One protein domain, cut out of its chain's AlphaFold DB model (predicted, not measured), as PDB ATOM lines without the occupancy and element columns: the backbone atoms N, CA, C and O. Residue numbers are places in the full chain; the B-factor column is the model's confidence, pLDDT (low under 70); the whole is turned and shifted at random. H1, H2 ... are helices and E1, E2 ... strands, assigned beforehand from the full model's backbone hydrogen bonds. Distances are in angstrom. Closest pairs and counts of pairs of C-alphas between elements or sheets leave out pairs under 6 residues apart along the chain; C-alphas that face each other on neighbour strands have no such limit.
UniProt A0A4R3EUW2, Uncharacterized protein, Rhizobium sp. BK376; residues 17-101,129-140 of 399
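What this domain is: This is residues 17 to 101 and 129 to 140 of the 399 residues of an uncharacterized protein of Rhizobium sp. BK376 (UniProt A0A4R3EUW2). Picture a loose, open arc: a helical hairpin of H1 and H2 at one end, then H3, a long loop of residues 54 to 79, H4, and a tail that runs out to the short strand E1 at the other end. A separate stretch, residues 129 to 140, runs through the open space between the hairpin and the tail. The printed part has 97 residues, with four named helices and one named strand in the order H1, H2, H3, H4, E1; under half of the residues are in named elements, and the class is mostly helix. The whole is loose, with a radius of gyration of the C-alphas of 16.5 A, and flat, with spans of 48 by 45 by 22 A.

Where its parts are: Begin at C-alpha 17, at (-54.015, 13.951, -40.754), where H1 starts; it covers residues 17 to 25 and measures 12.5 A from first to last C-alpha. Next look at residues 28 to 39 for H2, the longest helix by residues, 16.5 A long. H3 follows at residues 46 to 53, 10.4 A long. Find C-alpha 80 at (-37.887, -16.461, -45.519); from there H4 runs through residues 80 to 89 over 14.6 A. E1 holds residues 99 to 101, 6.3 A long, and ends at C-alpha 101, at (-13.272, -0.979, -56.624).

How they stand to each other: Start with H1 and H2, a helical hairpin. They touch, and their closest C-alphas are those of Tyr 22 and His 30, 5.5 A apart. Their lines stand at a shallow tilt of 25 degrees, and they run opposite ways. Going on along the backbone, you find H3 apart from H2, and H4 apart from H3. E1 is apart from H4 and pairs with no named strand. In H1, H2 and H3 each O i to N i+4 pair is within hydrogen-bond range; in H4, 5 of 6 are.

The domain as a whole: The two C-alphas farthest apart are those of Gly 69 and Lys 101, at 50.0 A. The link from H1 to H2 is tight, those from H2 to H3 and from H4 to E1 are short, and the one from H3 to H4 is long, with 26 residues. After Lys 101 comes the cut: residues 102 to 128 are not printed, and C-alphas 101 and 129 are 37.0 A apart. Residues 129 to 140 hold no named element; their C-alphas lie 7 to 18 A from the mean of all C-alphas. In the B-factor column the mean pLDDT of the printed part is 85.4, and the model's confidence is low, under 70, at residues 91 to 93.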
ATOM      1  N   GLU A  17     -54.844  13.250 -41.738       90.75
ATOM      2  CA  GLU A  17     -54.015  13.951 -40.754       90.75
ATOM      3  C   GLU A  17     -52.660  13.267 -40.539       90.75
ATOM      4  O   GLU A  17     -51.623  13.920 -40.615       90.75
ATOM      5  N   THR A  18     -52.640  11.946 -40.339       87.88
ATOM      6  CA  THR A  18     -51.394  11.183 -40.154       87.88
ATOM      7  C   THR A  18     -50.540  11.200 -41.421       87.88
ATOM      8  O   THR A  18     -49.319  11.331 -41.356       87.88
ATOM      9  N   LEU A  19     -51.180  11.109 -42.591       87.00
ATOM     10  CA  LEU A  19     -50.492  11.210 -43.876       87.00
ATOM     11  C   LEU A  19     -49.903  12.613 -44.095       87.00
ATOM     12  O   LEU A  19     -48.770  12.733 -44.560       87.00
ATOM     13  N   ALA A  20     -50.654  13.665 -43.763       87.19
ATOM     14  CA  ALA A  20     -50.192  15.045 -43.852       87.19
ATOM     15  C   ALA A  20     -49.032  15.310 -42.883       87.19
ATOM     16  O   ALA A  20     -48.038  15.906 -43.289       87.19
ATOM     17  N   ALA A  21     -49.116  14.799 -41.650       88.88
ATOM     18  CA  ALA A  21     -48.052  14.900 -40.657       88.88
ATOM     19  C   ALA A  21     -46.753  14.245 -41.149       88.88
ATOM     20  O   ALA A  21     -45.708  14.895 -41.155       88.88
ATOM     21  N   TYR A  22     -46.831  13.016 -41.679       88.38
ATOM     22  CA  TYR A  22     -45.671  12.359 -42.288       88.38
ATOM     23  C   TYR A  22     -45.088  13.160 -43.456       88.38
ATOM     24  O   TYR A  22     -43.874  13.303 -43.567       88.38
ATOM     25  N   ARG A  23     -45.934  13.702 -44.341       83.88
ATOM     26  CA  ARG A  23     -45.462  14.489 -45.490       83.88
ATOM     27  C   ARG A  23     -44.810  15.812 -45.081       83.88
ATOM     28  O   ARG A  23     -43.945  16.289 -45.815       83.88
ATOM     29  N   ALA A  24     -45.208  16.376 -43.941       84.50
ATOM     30  CA  ALA A  24     -44.681  17.634 -43.428       84.50
ATOM     31  C   ALA A  24     -43.273  17.486 -42.831       84.50
ATOM     32  O   ALA A  24     -42.396  18.275 -43.170       84.50
ATOM     33  N   ASP A  25     -43.041  16.489 -41.968       85.38
ATOM     34  CA  ASP A  25     -41.775  16.365 -41.226       85.38
ATOM     35  C   ASP A  25     -40.922  15.137 -41.589       85.38
ATOM     36  O   ASP A  25     -39.759  15.060 -41.193       85.38
ATOM     37  N   GLY A  26     -41.465  14.183 -42.352       83.50
ATOM     38  CA  GLY A  26     -40.769  12.966 -42.772       83.50
ATOM     39  C   GLY A  26     -40.413  12.005 -41.634       83.50
ATOM     40  O   GLY A  26     -39.606  11.098 -41.844       83.50
ATOM     41  N   LYS A  27     -40.966  12.171 -40.426       88.06
ATOM     42  CA  LYS A  27     -40.592  11.341 -39.273       88.06
ATOM     43  C   LYS A  27     -41.153   9.928 -39.383       88.06
ATOM     44  O   LYS A  27     -42.347   9.714 -39.594       88.06
ATOM     45  N   PHE A  28     -40.295   8.941 -39.124       89.19
ATOM     46  CA  PHE A  28     -40.666   7.522 -39.151       89.19
ATOM     47  C   PHE A  28     -41.673   7.111 -38.064       89.19
ATOM     48  O   PHE A  28     -42.326   6.078 -38.196       89.19
ATOM     49  N   GLU A  29     -41.862   7.920 -37.019       92.88
ATOM     50  CA  GLU A  29     -42.910   7.702 -36.012       92.88
ATOM     51  C   GLU A  29     -44.304   7.649 -36.646       92.88
ATOM     52  O   GLU A  29     -45.089   6.759 -36.331       92.88
ATOM     53  N   HIS A  30     -44.579   8.512 -37.629       91.19
ATOM     54  CA  HIS A  30     -45.855   8.497 -38.347       91.19
ATOM     55  C   HIS A  30     -46.036   7.209 -39.156       91.19
ATOM     56  O   HIS A  30     -47.130   6.645 -39.183       91.19
ATOM     57  N   LEU A  31     -44.959   6.686 -39.759       90.62
ATOM     58  CA  LEU A  31     -44.996   5.387 -40.437       90.62
ATOM     59  C   LEU A  31     -45.299   4.260 -39.448       90.62
ATOM     60  O   LEU A  31     -46.117   3.397 -39.754       90.62
ATOM     61  N   ARG A  32     -44.694   4.268 -38.254       91.38
ATOM     62  CA  ARG A  32     -44.977   3.289 -37.186       91.38
ATOM     63  C   ARG A  32     -46.438   3.327 -36.751       91.38
ATOM     64  O   ARG A  32     -47.070   2.275 -36.736       91.38
ATOM     65  N   THR A  33     -46.999   4.514 -36.530       91.19
ATOM     66  CA  THR A  33     -48.428   4.681 -36.224       91.19
ATOM     67  C   THR A  33     -49.302   4.082 -37.326       91.19
ATOM     68  O   THR A  33     -50.209   3.295 -37.053       91.19
ATOM     69  N   ILE A  34     -48.993   4.365 -38.597       90.00
ATOM     70  CA  ILE A  34     -49.709   3.771 -39.736       90.00
ATOM     71  C   ILE A  34     -49.584   2.243 -39.714       90.00
ATOM     72  O   ILE A  34     -50.573   1.541 -39.927       90.00
ATOM     73  N   ARG A  35     -48.397   1.700 -39.422       88.31
ATOM     74  CA  ARG A  35     -48.188   0.250 -39.325       88.31
ATOM     75  C   ARG A  35     -49.058  -0.386 -38.249       88.31
ATOM     76  O   ARG A  35     -49.679  -1.408 -38.533       88.31
ATOM     77  N   GLU A  36     -49.101   0.200 -37.059       89.75
ATOM     78  CA  GLU A  36     -49.921  -0.276 -35.943       89.75
ATOM     79  C   GLU A  36     -51.405  -0.257 -36.310       89.75
ATOM     80  O   GLU A  36     -52.100  -1.260 -36.159       89.75
ATOM     81  N   MET A  37     -51.881   0.836 -36.912       88.62
ATOM     82  CA  MET A  37     -53.270   0.955 -37.355       88.62
ATOM     83  C   MET A  37     -53.673  -0.124 -38.361       88.62
ATOM     84  O   MET A  37     -54.776  -0.665 -38.269       88.62
ATOM     85  N   GLN A  38     -52.797  -0.412 -39.321       87.56
ATOM     86  CA  GLN A  38     -53.031  -1.394 -40.377       87.56
ATOM     87  C   GLN A  38     -52.906  -2.844 -39.873       87.56
ATOM     88  O   GLN A  38     -53.463  -3.755 -40.481       87.56
ATOM     89  N   ALA A  39     -52.179  -3.076 -38.773       84.25
ATOM     90  CA  ALA A  39     -52.006  -4.403 -38.178       84.25
ATOM     91  C   ALA A  39     -53.261  -4.897 -37.439       84.25
ATOM     92  O   ALA A  39     -53.478  -6.101 -37.353       84.25
ATOM     93  N   VAL A  40     -54.103  -3.982 -36.944       83.31
ATOM     94  CA  VAL A  40     -55.341  -4.295 -36.197       83.31
ATOM     95  C   VAL A  40     -56.518  -4.642 -37.132       83.31
ATOM     96  O   VAL A  40     -57.643  -4.853 -36.693       83.31
ATOM     97  N   CYS A  41     -56.300  -4.691 -38.445       73.94
ATOM     98  CA  CYS A  41     -57.374  -4.833 -39.425       73.94
ATOM     99  C   CYS A  41     -57.758  -6.284 -39.714       73.94
ATOM    100  O   CYS A  41     -56.914  -7.170 -39.775       73.94
ATOM    101  N   GLU A  42     -59.042  -6.497 -39.999       71.19
ATOM    102  CA  GLU A  42     -59.598  -7.831 -40.252       71.19
ATOM    103  C   GLU A  42     -59.388  -8.321 -41.690       71.19
ATOM    104  O   GLU A  42     -59.522  -9.514 -41.956       71.19
ATOM    105  N   ARG A  43     -59.108  -7.421 -42.649       83.81
ATOM    106  CA  ARG A  43     -59.020  -7.779 -44.072       83.81
ATOM    107  C   ARG A  43     -57.801  -7.172 -44.774       83.81
ATOM    108  O   ARG A  43     -57.554  -5.966 -44.652       83.81
ATOM    109  N   PRO A  44     -57.077  -7.970 -45.581       84.31
ATOM    110  CA  PRO A  44     -55.981  -7.470 -46.395       84.31
ATOM    111  C   PRO A  44     -56.512  -6.620 -47.556       84.31
ATOM    112  O   PRO A  44     -57.610  -6.837 -48.074       84.31
ATOM    113  N   ASN A  45     -55.708  -5.661 -48.009       85.31
ATOM    114  CA  ASN A  45     -56.005  -4.883 -49.208       85.31
ATOM    115  C   ASN A  45     -55.992  -5.793 -50.451       85.31
ATOM    116  O   ASN A  45     -55.088  -6.615 -50.622       85.31
ATOM    117  N   HIS A  46     -56.942  -5.597 -51.368       83.31
ATOM    118  CA  HIS A  46     -57.023  -6.315 -52.641       83.31
ATOM    119  C   HIS A  46     -55.705  -6.297 -53.439       83.31
ATOM    120  O   HIS A  46     -55.286  -7.326 -53.969       83.31
ATOM    121  N   SER A  47     -55.004  -5.161 -53.487       79.44
ATOM    122  CA  SER A  47     -53.714  -5.039 -54.187       79.44
ATOM    123  C   SER A  47     -52.633  -5.937 -53.583       79.44
ATOM    124  O   SER A  47     -51.818  -6.511 -54.306       79.44
ATOM    125  N   MET A  48     -52.650  -6.096 -52.259       80.38
ATOM    126  CA  MET A  48     -51.726  -6.956 -51.527       80.38
ATOM    127  C   MET A  48     -52.033  -8.432 -51.807       80.38
ATOM    128  O   MET A  48     -51.142  -9.174 -52.223       80.38
ATOM    129  N   VAL A  49     -53.306  -8.827 -51.712       84.50
ATOM    130  CA  VAL A  49     -53.764 -10.185 -52.048       84.50
ATOM    131  C   VAL A  49     -53.426 -10.546 -53.493       84.50
ATOM    132  O   VAL A  49     -52.880 -11.619 -53.747       84.50
ATOM    133  N   SER A  50     -53.704  -9.649 -54.442       85.06
ATOM    134  CA  SER A  50     -53.431  -9.854 -55.870       85.06
ATOM    135  C   SER A  50     -51.938 -10.023 -56.153       85.06
ATOM    136  O   SER A  50     -51.558 -10.847 -56.984       85.06
ATOM    137  N   PHE A  51     -51.082  -9.277 -55.448       82.75
ATOM    138  CA  PHE A  51     -49.632  -9.402 -55.568       82.75
ATOM    139  C   PHE A  51     -49.137 -10.749 -55.032       82.75
ATOM    140  O   PHE A  51     -48.535 -11.513 -55.785       82.75
ATOM    141  N   PHE A  52     -49.429 -11.073 -53.768       82.50
ATOM    142  CA  PHE A  52     -48.915 -12.286 -53.125       82.50
ATOM    143  C   PHE A  52     -49.506 -13.579 -53.700       82.50
ATOM    144  O   PHE A  52     -48.811 -14.590 -53.774       82.50
ATOM    145  N   SER A  53     -50.748 -13.546 -54.192       84.88
ATOM    146  CA  SER A  53     -51.382 -14.714 -54.825       84.88
ATOM    147  C   SER A  53     -50.746 -15.105 -56.160       84.88
ATOM    148  O   SER A  53     -50.897 -16.247 -56.581       84.88
ATOM    149  N   LYS A  54     -50.029 -14.184 -56.816       85.06
ATOM    150  CA  LYS A  54     -49.292 -14.447 -58.063       85.06
ATOM    151  C   LYS A  54     -47.869 -14.948 -57.823       85.06
ATOM    152  O   LYS A  54     -47.196 -15.317 -58.781       85.06
ATOM    153  N   LEU A  55     -47.388 -14.924 -56.579       84.25
ATOM    154  CA  LEU A  55     -46.029 -15.343 -56.268       84.25
ATOM    155  C   LEU A  55     -45.934 -16.873 -56.223       84.25
ATOM    156  O   LEU A  55     -46.821 -17.519 -55.656       84.25
ATOM    157  N   PRO A  56     -44.847 -17.464 -56.746       87.38
ATOM    158  CA  PRO A  56     -44.606 -18.905 -56.697       87.38
ATOM    159  C   PRO A  56     -44.108 -19.340 -55.303       87.38
ATOM    160  O   PRO A  56     -43.094 -20.018 -55.181       87.38
ATOM    161  N   LEU A  57     -44.787 -18.905 -54.237       88.81
ATOM    162  CA  LEU A  57     -44.396 -19.128 -52.844       88.81
ATOM    163  C   LEU A  57     -45.442 -19.965 -52.101       88.81
ATOM    164  O   LEU A  57     -46.655 -19.807 -52.293       88.81
ATOM    165  N   THR A  58     -44.972 -20.832 -51.202       91.00
ATOM    166  CA  THR A  58     -45.849 -21.708 -50.418       91.00
ATOM    167  C   THR A  58     -46.273 -21.022 -49.120       91.00
ATOM    168  O   THR A  58     -45.465 -20.827 -48.210       91.00
ATOM    169  N   ALA A  59     -47.563 -20.691 -49.018       91.44
ATOM    170  CA  ALA A  59     -48.161 -20.189 -47.783       91.44
ATOM    171  C   ALA A  59     -48.292 -21.312 -46.748       91.44
ATOM    172  O   ALA A  59     -48.711 -22.427 -47.075       91.44
ATOM    173  N   ARG A  60     -47.936 -21.007 -45.504       93.12
ATOM    174  CA  ARG A  60     -47.902 -21.942 -44.380       93.12
ATOM    175  C   ARG A  60     -48.693 -21.404 -43.195       93.12
ATOM    176  O   ARG A  60     -48.898 -20.197 -43.082       93.12
ATOM    177  N   ASP A  61     -49.135 -22.297 -42.323       91.38
ATOM    178  CA  ASP A  61     -49.686 -21.925 -41.022       91.38
ATOM    179  C   ASP A  61     -48.573 -21.570 -40.012       91.38
ATOM    180  O   ASP A  61     -47.378 -21.641 -40.317       91.38
ATOM    181  N   LYS A  62     -48.965 -21.202 -38.787       89.31
ATOM    182  CA  LYS A  62     -48.038 -20.879 -37.684       89.31
ATOM    183  C   LYS A  62     -47.107 -22.032 -37.285       89.31
ATOM    184  O   LYS A  62     -46.101 -21.795 -36.625       89.31
ATOM    185  N   CYS A  63     -47.451 -23.266 -37.650       90.69
ATOM    186  CA  CYS A  63     -46.671 -24.469 -37.378       90.69
ATOM    187  C   CYS A  63     -45.732 -24.824 -38.546       90.69
ATOM    188  O   CYS A  63     -44.977 -25.787 -38.451       90.69
ATOM    189  N   GLY A  64     -45.767 -24.064 -39.647       89.06
ATOM    190  CA  GLY A  64     -44.967 -24.312 -40.844       89.06
ATOM    191  C   GLY A  64     -45.600 -25.292 -41.837       89.06
ATOM    192  O   GLY A  64     -44.957 -25.649 -42.828       89.06
ATOM    193  N   THR A  65     -46.852 -25.704 -41.631       92.06
ATOM    194  CA  THR A  65     -47.547 -26.652 -42.511       92.06
ATOM    195  C   THR A  65     -48.079 -25.941 -43.759       92.06
ATOM    196  O   THR A  65     -48.738 -24.908 -43.621       92.06
ATOM    197  N   PRO A  66     -47.855 -26.464 -44.982       93.44
ATOM    198  CA  PRO A  66     -48.413 -25.882 -46.203       93.44
ATOM    199  C   PRO A  66     -49.946 -25.837 -46.201       93.44
ATOM    200  O   PRO A  66     -50.607 -26.862 -46.025       93.44
ATOM    201  N   ILE A  67     -50.516 -24.662 -46.471       91.62
ATOM    202  CA  ILE A  67     -51.968 -24.463 -46.548       91.62
ATOM    203  C   ILE A  67     -52.471 -24.937 -47.918       91.62
ATOM    204  O   ILE A  67     -52.106 -24.383 -48.957       91.62
ATOM    205  N   ARG A  68     -53.344 -25.952 -47.927       81.50
ATOM    206  CA  ARG A  68     -54.002 -26.494 -49.129       81.50
ATOM    207  C   ARG A  68     -55.457 -26.009 -49.186       81.50
ATOM    208  O   ARG A  68     -56.366 -26.746 -48.830       81.50
ATOM    209  N   GLY A  69     -55.681 -24.751 -49.561       81.81
ATOM    210  CA  GLY A  69     -57.024 -24.159 -49.597       81.81
ATOM    211  C   GLY A  69     -57.012 -22.631 -49.688       81.81
ATOM    212  O   GLY A  69     -55.966 -22.053 -50.005       81.81
ATOM    213  N   PRO A  70     -58.157 -21.969 -49.421       81.38
ATOM    214  CA  PRO A  70     -58.227 -20.516 -49.302       81.38
ATOM    215  C   PRO A  70     -57.182 -20.009 -48.305       81.38
ATOM    216  O   PRO A  70     -57.070 -20.519 -47.192       81.38
ATOM    217  N   LYS A  71     -56.388 -19.025 -48.730       84.50
ATOM    218  CA  LYS A  71     -55.303 -18.453 -47.931       84.50
ATOM    219  C   LYS A  71     -55.806 -17.188 -47.252       84.50
ATOM    220  O   LYS A  71     -56.229 -16.260 -47.939       84.50
ATOM    221  N   ASP A  72     -55.707 -17.135 -45.931       84.69
ATOM    222  CA  ASP A  72     -55.804 -15.873 -45.210       84.69
ATOM    223  C   ASP A  72     -54.423 -15.206 -45.172       84.69
ATOM    224  O   ASP A  72     -53.525 -15.613 -44.435       84.69
ATOM    225  N   TRP A  73     -54.249 -14.175 -45.998       82.88
ATOM    226  CA  TRP A  73     -52.986 -13.449 -46.119       82.88
ATOM    227  C   TRP A  73     -52.614 -12.628 -44.875       82.88
ATOM    228  O   TRP A  73     -51.469 -12.188 -44.787       82.88
ATOM    229  N   MET A  74     -53.529 -12.444 -43.914       79.38
ATOM    230  CA  MET A  74     -53.231 -11.774 -42.642       79.38
ATOM    231  C   MET A  74     -52.604 -12.717 -41.611       79.38
ATOM    232  O   MET A  74     -51.840 -12.266 -40.760       79.38
ATOM    233  N   THR A  75     -52.904 -14.016 -41.690       82.81
ATOM    234  CA  THR A  75     -52.487 -15.015 -40.691       82.81
ATOM    235  C   THR A  75     -51.574 -16.106 -41.249       82.81
ATOM    236  O   THR A  75     -51.055 -16.921 -40.488       82.81
ATOM    237  N   CYS A  76     -51.342 -16.132 -42.564       88.19
ATOM    238  CA  CYS A  76     -50.396 -17.056 -43.181       88.19
ATOM    239  C   CYS A  76     -48.941 -16.577 -43.073       88.19
ATOM    240  O   CYS A  76     -48.639 -15.386 -42.975       88.19
ATOM    241  N   TYR A  77     -48.024 -17.535 -43.166       89.56
ATOM    242  CA  TYR A  77     -46.587 -17.335 -43.068       89.56
ATOM    243  C   TYR A  77     -45.896 -17.803 -44.351       89.56
ATOM    244  O   TYR A  77     -46.339 -18.738 -45.019       89.56
ATOM    245  N   LEU A  78     -44.786 -17.153 -44.694       89.62
ATOM    246  CA  LEU A  78     -43.917 -17.526 -45.811       89.62
ATOM    247  C   LEU A  78     -42.539 -17.888 -45.263       89.62
ATOM    248  O   LEU A  78     -42.056 -17.247 -44.328       89.62
ATOM    249  N   LEU A  79     -41.897 -18.899 -45.853       90.31
ATOM    250  CA  LEU A  79     -40.532 -19.253 -45.479       90.31
ATOM    251  C   LEU A  79     -39.574 -18.191 -46.025       90.31
ATOM    252  O   LEU A  79     -39.521 -17.973 -47.233       90.31
ATOM    253  N   VAL A  80     -38.800 -17.556 -45.143       88.25
ATOM    254  CA  VAL A  80     -37.887 -16.461 -45.519       88.25
ATOM    255  C   VAL A  80     -36.915 -16.893 -46.619       88.25
ATOM    256  O   VAL A  80     -36.764 -16.170 -47.595       88.25
ATOM    257  N   GLY A  81     -36.351 -18.103 -46.538       89.38
ATOM    258  CA  GLY A  81     -35.440 -18.620 -47.566       89.38
ATOM    259  C   GLY A  81     -36.072 -18.766 -48.958       89.38
ATOM    260  O   GLY A  81     -35.424 -18.446 -49.948       89.38
ATOM    261  N   GLU A  82     -37.345 -19.177 -49.056       90.88
ATOM    262  CA  GLU A  82     -38.061 -19.221 -50.348       90.88
ATOM    263  C   GLU A  82     -38.283 -17.816 -50.907       90.88
ATOM    264  O   GLU A  82     -38.160 -17.592 -52.110       90.88
ATOM    265  N   VAL A  83     -38.606 -16.865 -50.027       88.25
ATOM    266  CA  VAL A  83     -38.799 -15.467 -50.410       88.25
ATOM    267  C   VAL A  83     -37.488 -14.865 -50.910       88.25
ATOM    268  O   VAL A  83     -37.480 -14.239 -51.963       88.25
ATOM    269  N   GLU A  84     -36.386 -15.052 -50.186       86.81
ATOM    270  CA  GLU A  84     -35.064 -14.549 -50.573       86.81
ATOM    271  C   GLU A  84     -34.580 -15.152 -51.892       86.81
ATOM    272  O   GLU A  84     -34.085 -14.422 -52.749       86.81
ATOM    273  N   GLU A  85     -34.761 -16.461 -52.087       88.56
ATOM    274  CA  GLU A  85     -34.390 -17.124 -53.337       88.56
ATOM    275  C   GLU A  85     -35.215 -16.595 -54.511       88.56
ATOM    276  O   GLU A  85     -34.668 -16.229 -55.552       88.56
ATOM    277  N   TRP A  86     -36.528 -16.437 -54.320       87.50
ATOM    278  CA  TRP A  86     -37.381 -15.800 -55.316       87.50
ATOM    279  C   TRP A  86     -36.941 -14.358 -55.614       87.50
ATOM    280  O   TRP A  86     -36.870 -13.964 -56.780       87.50
ATOM    281  N   LEU A  87     -36.577 -13.573 -54.597       84.44
ATOM    282  CA  LEU A  87     -36.092 -12.206 -54.781       84.44
ATOM    283  C   LEU A  87     -34.787 -12.133 -55.578       84.44
ATOM    284  O   LEU A  87     -34.635 -11.207 -56.374       84.44
ATOM    285  N   ARG A  88     -33.880 -13.111 -55.442       83.88
ATOM    286  CA  ARG A  88     -32.646 -13.178 -56.251       83.88
ATOM    287  C   ARG A  88     -32.928 -13.326 -57.746       83.88
ATOM    288  O   ARG A  88     -32.143 -12.845 -58.557       83.88
ATOM    289  N   THR A  89     -34.059 -13.927 -58.122       83.44
ATOM    290  CA  THR A  89     -34.472 -14.039 -59.534       83.44
ATOM    291  C   THR A  89     -34.980 -12.716 -60.122       83.44
ATOM    292  O   THR A  89     -35.017 -12.544 -61.342       83.44
ATOM    293  N   MET A  90     -35.354 -11.745 -59.279       76.25
ATOM    294  CA  MET A  90     -35.901 -10.464 -59.722       76.25
ATOM    295  C   MET A  90     -34.798  -9.461 -60.083       76.25
ATOM    296  O   MET A  90     -34.411  -8.612 -59.283       76.25
ATOM    297  N   THR A  91     -34.372  -9.467 -61.347       64.69
ATOM    298  CA  THR A  91     -33.369  -8.525 -61.888       64.69
ATOM    299  C   THR A  91     -33.799  -7.057 -61.843       64.69
ATOM    300  O   THR A  91     -32.967  -6.157 -61.817       64.69
ATOM    301  N   SER A  92     -35.107  -6.793 -61.837       66.06
ATOM    302  CA  SER A  92     -35.662  -5.452 -62.033       66.06
ATOM    303  C   SER A  92     -36.128  -4.765 -60.744       66.06
ATOM    304  O   SER A  92     -36.506  -3.597 -60.783       66.06
ATOM    305  N   LYS A  93     -36.142  -5.465 -59.606       68.19
ATOM    306  CA  LYS A  93     -36.562  -4.911 -58.305       68.19
ATOM    307  C   LYS A  93     -35.590  -5.255 -57.174       68.19
ATOM    308  O   LYS A  93     -35.929  -5.048 -56.020       68.19
ATOM    309  N   GLY A  94     -34.427  -5.832 -57.460       76.81
ATOM    310  CA  GLY A  94     -33.461  -6.178 -56.417       76.81
ATOM    311  C   GLY A  94     -32.826  -4.942 -55.762       76.81
ATOM    312  O   GLY A  94     -32.794  -3.879 -56.387       76.81
ATOM    313  N   PRO A  95     -32.306  -5.073 -54.527       82.31
ATOM    314  CA  PRO A  95     -31.372  -4.093 -53.993       82.31
ATOM    315  C   PRO A  95     -30.145  -4.000 -54.903       82.31
ATOM    316  O   PRO A  95     -29.729  -4.985 -55.521       82.31
ATOM    317  N   GLU A  96     -29.543  -2.823 -54.967       83.81
ATOM    318  CA  GLU A  96     -28.271  -2.666 -55.650       83.81
ATOM    319  C   GLU A  96     -27.163  -3.289 -54.795       83.81
ATOM    320  O   GLU A  96     -26.935  -2.881 -53.657       83.81
ATOM    321  N   LEU A  97     -26.444  -4.265 -55.347       82.62
ATOM    322  CA  LEU A  97     -25.339  -4.965 -54.674       82.62
ATOM    323  C   LEU A  97     -23.991  -4.676 -55.353       82.62
ATOM    324  O   LEU A  97     -23.098  -5.526 -55.403       82.62
ATOM    325  N   SER A  98     -23.871  -3.480 -55.929       79.19
ATOM    326  CA  SER A  98     -22.692  -3.019 -56.655       79.19
ATOM    327  C   SER A  98     -21.453  -3.015 -55.756       79.19
ATOM    328  O   SER A  98     -21.487  -2.563 -54.612       79.19
ATOM    329  N   ARG A  99     -20.333  -3.492 -56.309       84.94
ATOM    330  CA  ARG A  99     -19.009  -3.445 -55.676       84.94
ATOM    331  C   ARG A  99     -18.145  -2.415 -56.383       84.94
ATOM    332  O   ARG A  99     -17.727  -2.636 -57.520       84.94
ATOM    333  N   LEU A 100     -17.855  -1.311 -55.705       82.69
ATOM    334  CA  LEU A 100     -17.009  -0.242 -56.224       82.69
ATOM    335  C   LEU A 100     -15.557  -0.512 -55.832       82.69
ATOM    336  O   LEU A 100     -15.206  -0.511 -54.652       82.69
ATOM    337  N   LYS A 101     -14.708  -0.770 -56.830       82.62
ATOM    338  CA  LYS A 101     -13.272  -0.979 -56.624       82.62
ATOM    339  C   LYS A 101     -12.556   0.366 -56.523       82.62
ATOM    340  O   LYS A 101     -12.758   1.236 -57.366       82.62
ATOM    341  N   GLY A 129     -49.423   6.503 -53.323       78.62
ATOM    342  CA  GLY A 129     -49.352   5.704 -52.115       78.62
ATOM    343  C   GLY A 129     -48.156   6.095 -51.256       78.62
ATOM    344  O   GLY A 129     -47.379   6.984 -51.598       78.62
ATOM    345  N   LEU A 130     -48.015   5.411 -50.127       86.56
ATOM    346  CA  LEU A 130     -46.995   5.711 -49.132       86.56
ATOM    347  C   LEU A 130     -45.979   4.570 -49.051       86.56
ATOM    348  O   LEU A 130     -46.363   3.414 -48.826       86.56
ATOM    349  N   LEU A 131     -44.697   4.899 -49.236       87.38
ATOM    350  CA  LEU A 131     -43.604   3.960 -49.025       87.38
ATOM    351  C   LEU A 131     -43.169   3.983 -47.555       87.38
ATOM    352  O   LEU A 131     -42.751   5.002 -47.016       87.38
ATOM    353  N   ASP A 132     -43.217   2.820 -46.930       88.38
ATOM    354  CA  ASP A 132     -42.618   2.537 -45.637       88.38
ATOM    355  C   ASP A 132     -41.148   2.146 -45.836       88.38
ATOM    356  O   ASP A 132     -40.825   0.987 -46.114       88.38
ATOM    357  N   ALA A 133     -40.268   3.144 -45.738       84.75
ATOM    358  CA  ALA A 133     -38.828   2.980 -45.905       84.75
ATOM    359  C   ALA A 133     -38.244   1.964 -44.903       84.75
ATOM    360  O   ALA A 133     -37.458   1.102 -45.283       84.75
ATOM    361  N   GLU A 134     -38.697   1.961 -43.643       86.69
ATOM    362  CA  GLU A 134     -38.178   1.033 -42.622       86.69
ATOM    363  C   GLU A 134     -38.437  -0.445 -42.964       86.69
ATOM    364  O   GLU A 134     -37.756  -1.328 -42.442       86.69
ATOM    365  N   LEU A 135     -39.414  -0.734 -43.833       86.12
ATOM    366  CA  LEU A 135     -39.775  -2.095 -44.231       86.12
ATOM    367  C   LEU A 135     -39.606  -2.370 -45.729       86.12
ATOM    368  O   LEU A 135     -40.138  -3.374 -46.206       86.12
ATOM    369  N   TYR A 136     -38.870  -1.536 -46.465       86.69
ATOM    370  CA  TYR A 136     -38.570  -1.768 -47.877       86.69
ATOM    371  C   TYR A 136     -37.275  -2.571 -48.066       86.69
ATOM    372  O   TYR A 136     -36.301  -2.360 -47.356       86.69
ATOM    373  N   TYR A 137     -37.236  -3.511 -49.021       83.31
ATOM    374  CA  TYR A 137     -36.057  -4.387 -49.190       83.31
ATOM    375  C   TYR A 137     -35.050  -3.903 -50.241       83.31
ATOM    376  O   TYR A 137     -33.904  -4.344 -50.227       83.31
ATOM    377  N   ALA A 138     -35.467  -3.055 -51.186       86.62
ATOM    378  CA  ALA A 138     -34.661  -2.724 -52.356       86.62
ATOM    379  C   ALA A 138     -34.071  -1.318 -52.233       86.62
ATOM    380  O   ALA A 138     -34.662  -0.336 -52.668       86.62
ATOM    381  N   TYR A 139     -32.885  -1.223 -51.645       87.75
ATOM    382  CA  TYR A 139     -32.127   0.025 -51.567       87.75
ATOM    383  C   TYR A 139     -31.001   0.059 -52.593       87.75
ATOM    384  O   TYR A 139     -30.452  -0.980 -52.964       87.75
ATOM    385  N   GLY A 140     -30.666   1.262 -53.043       88.62
ATOM    386  CA  GLY A 140     -29.584   1.525 -53.981       88.62
ATOM    387  C   GLY A 140     -28.908   2.850 -53.680       88.62
ATOM    388  O   GLY A 140     -29.359   3.603 -52.811       88.62
TER     389      GLY A 140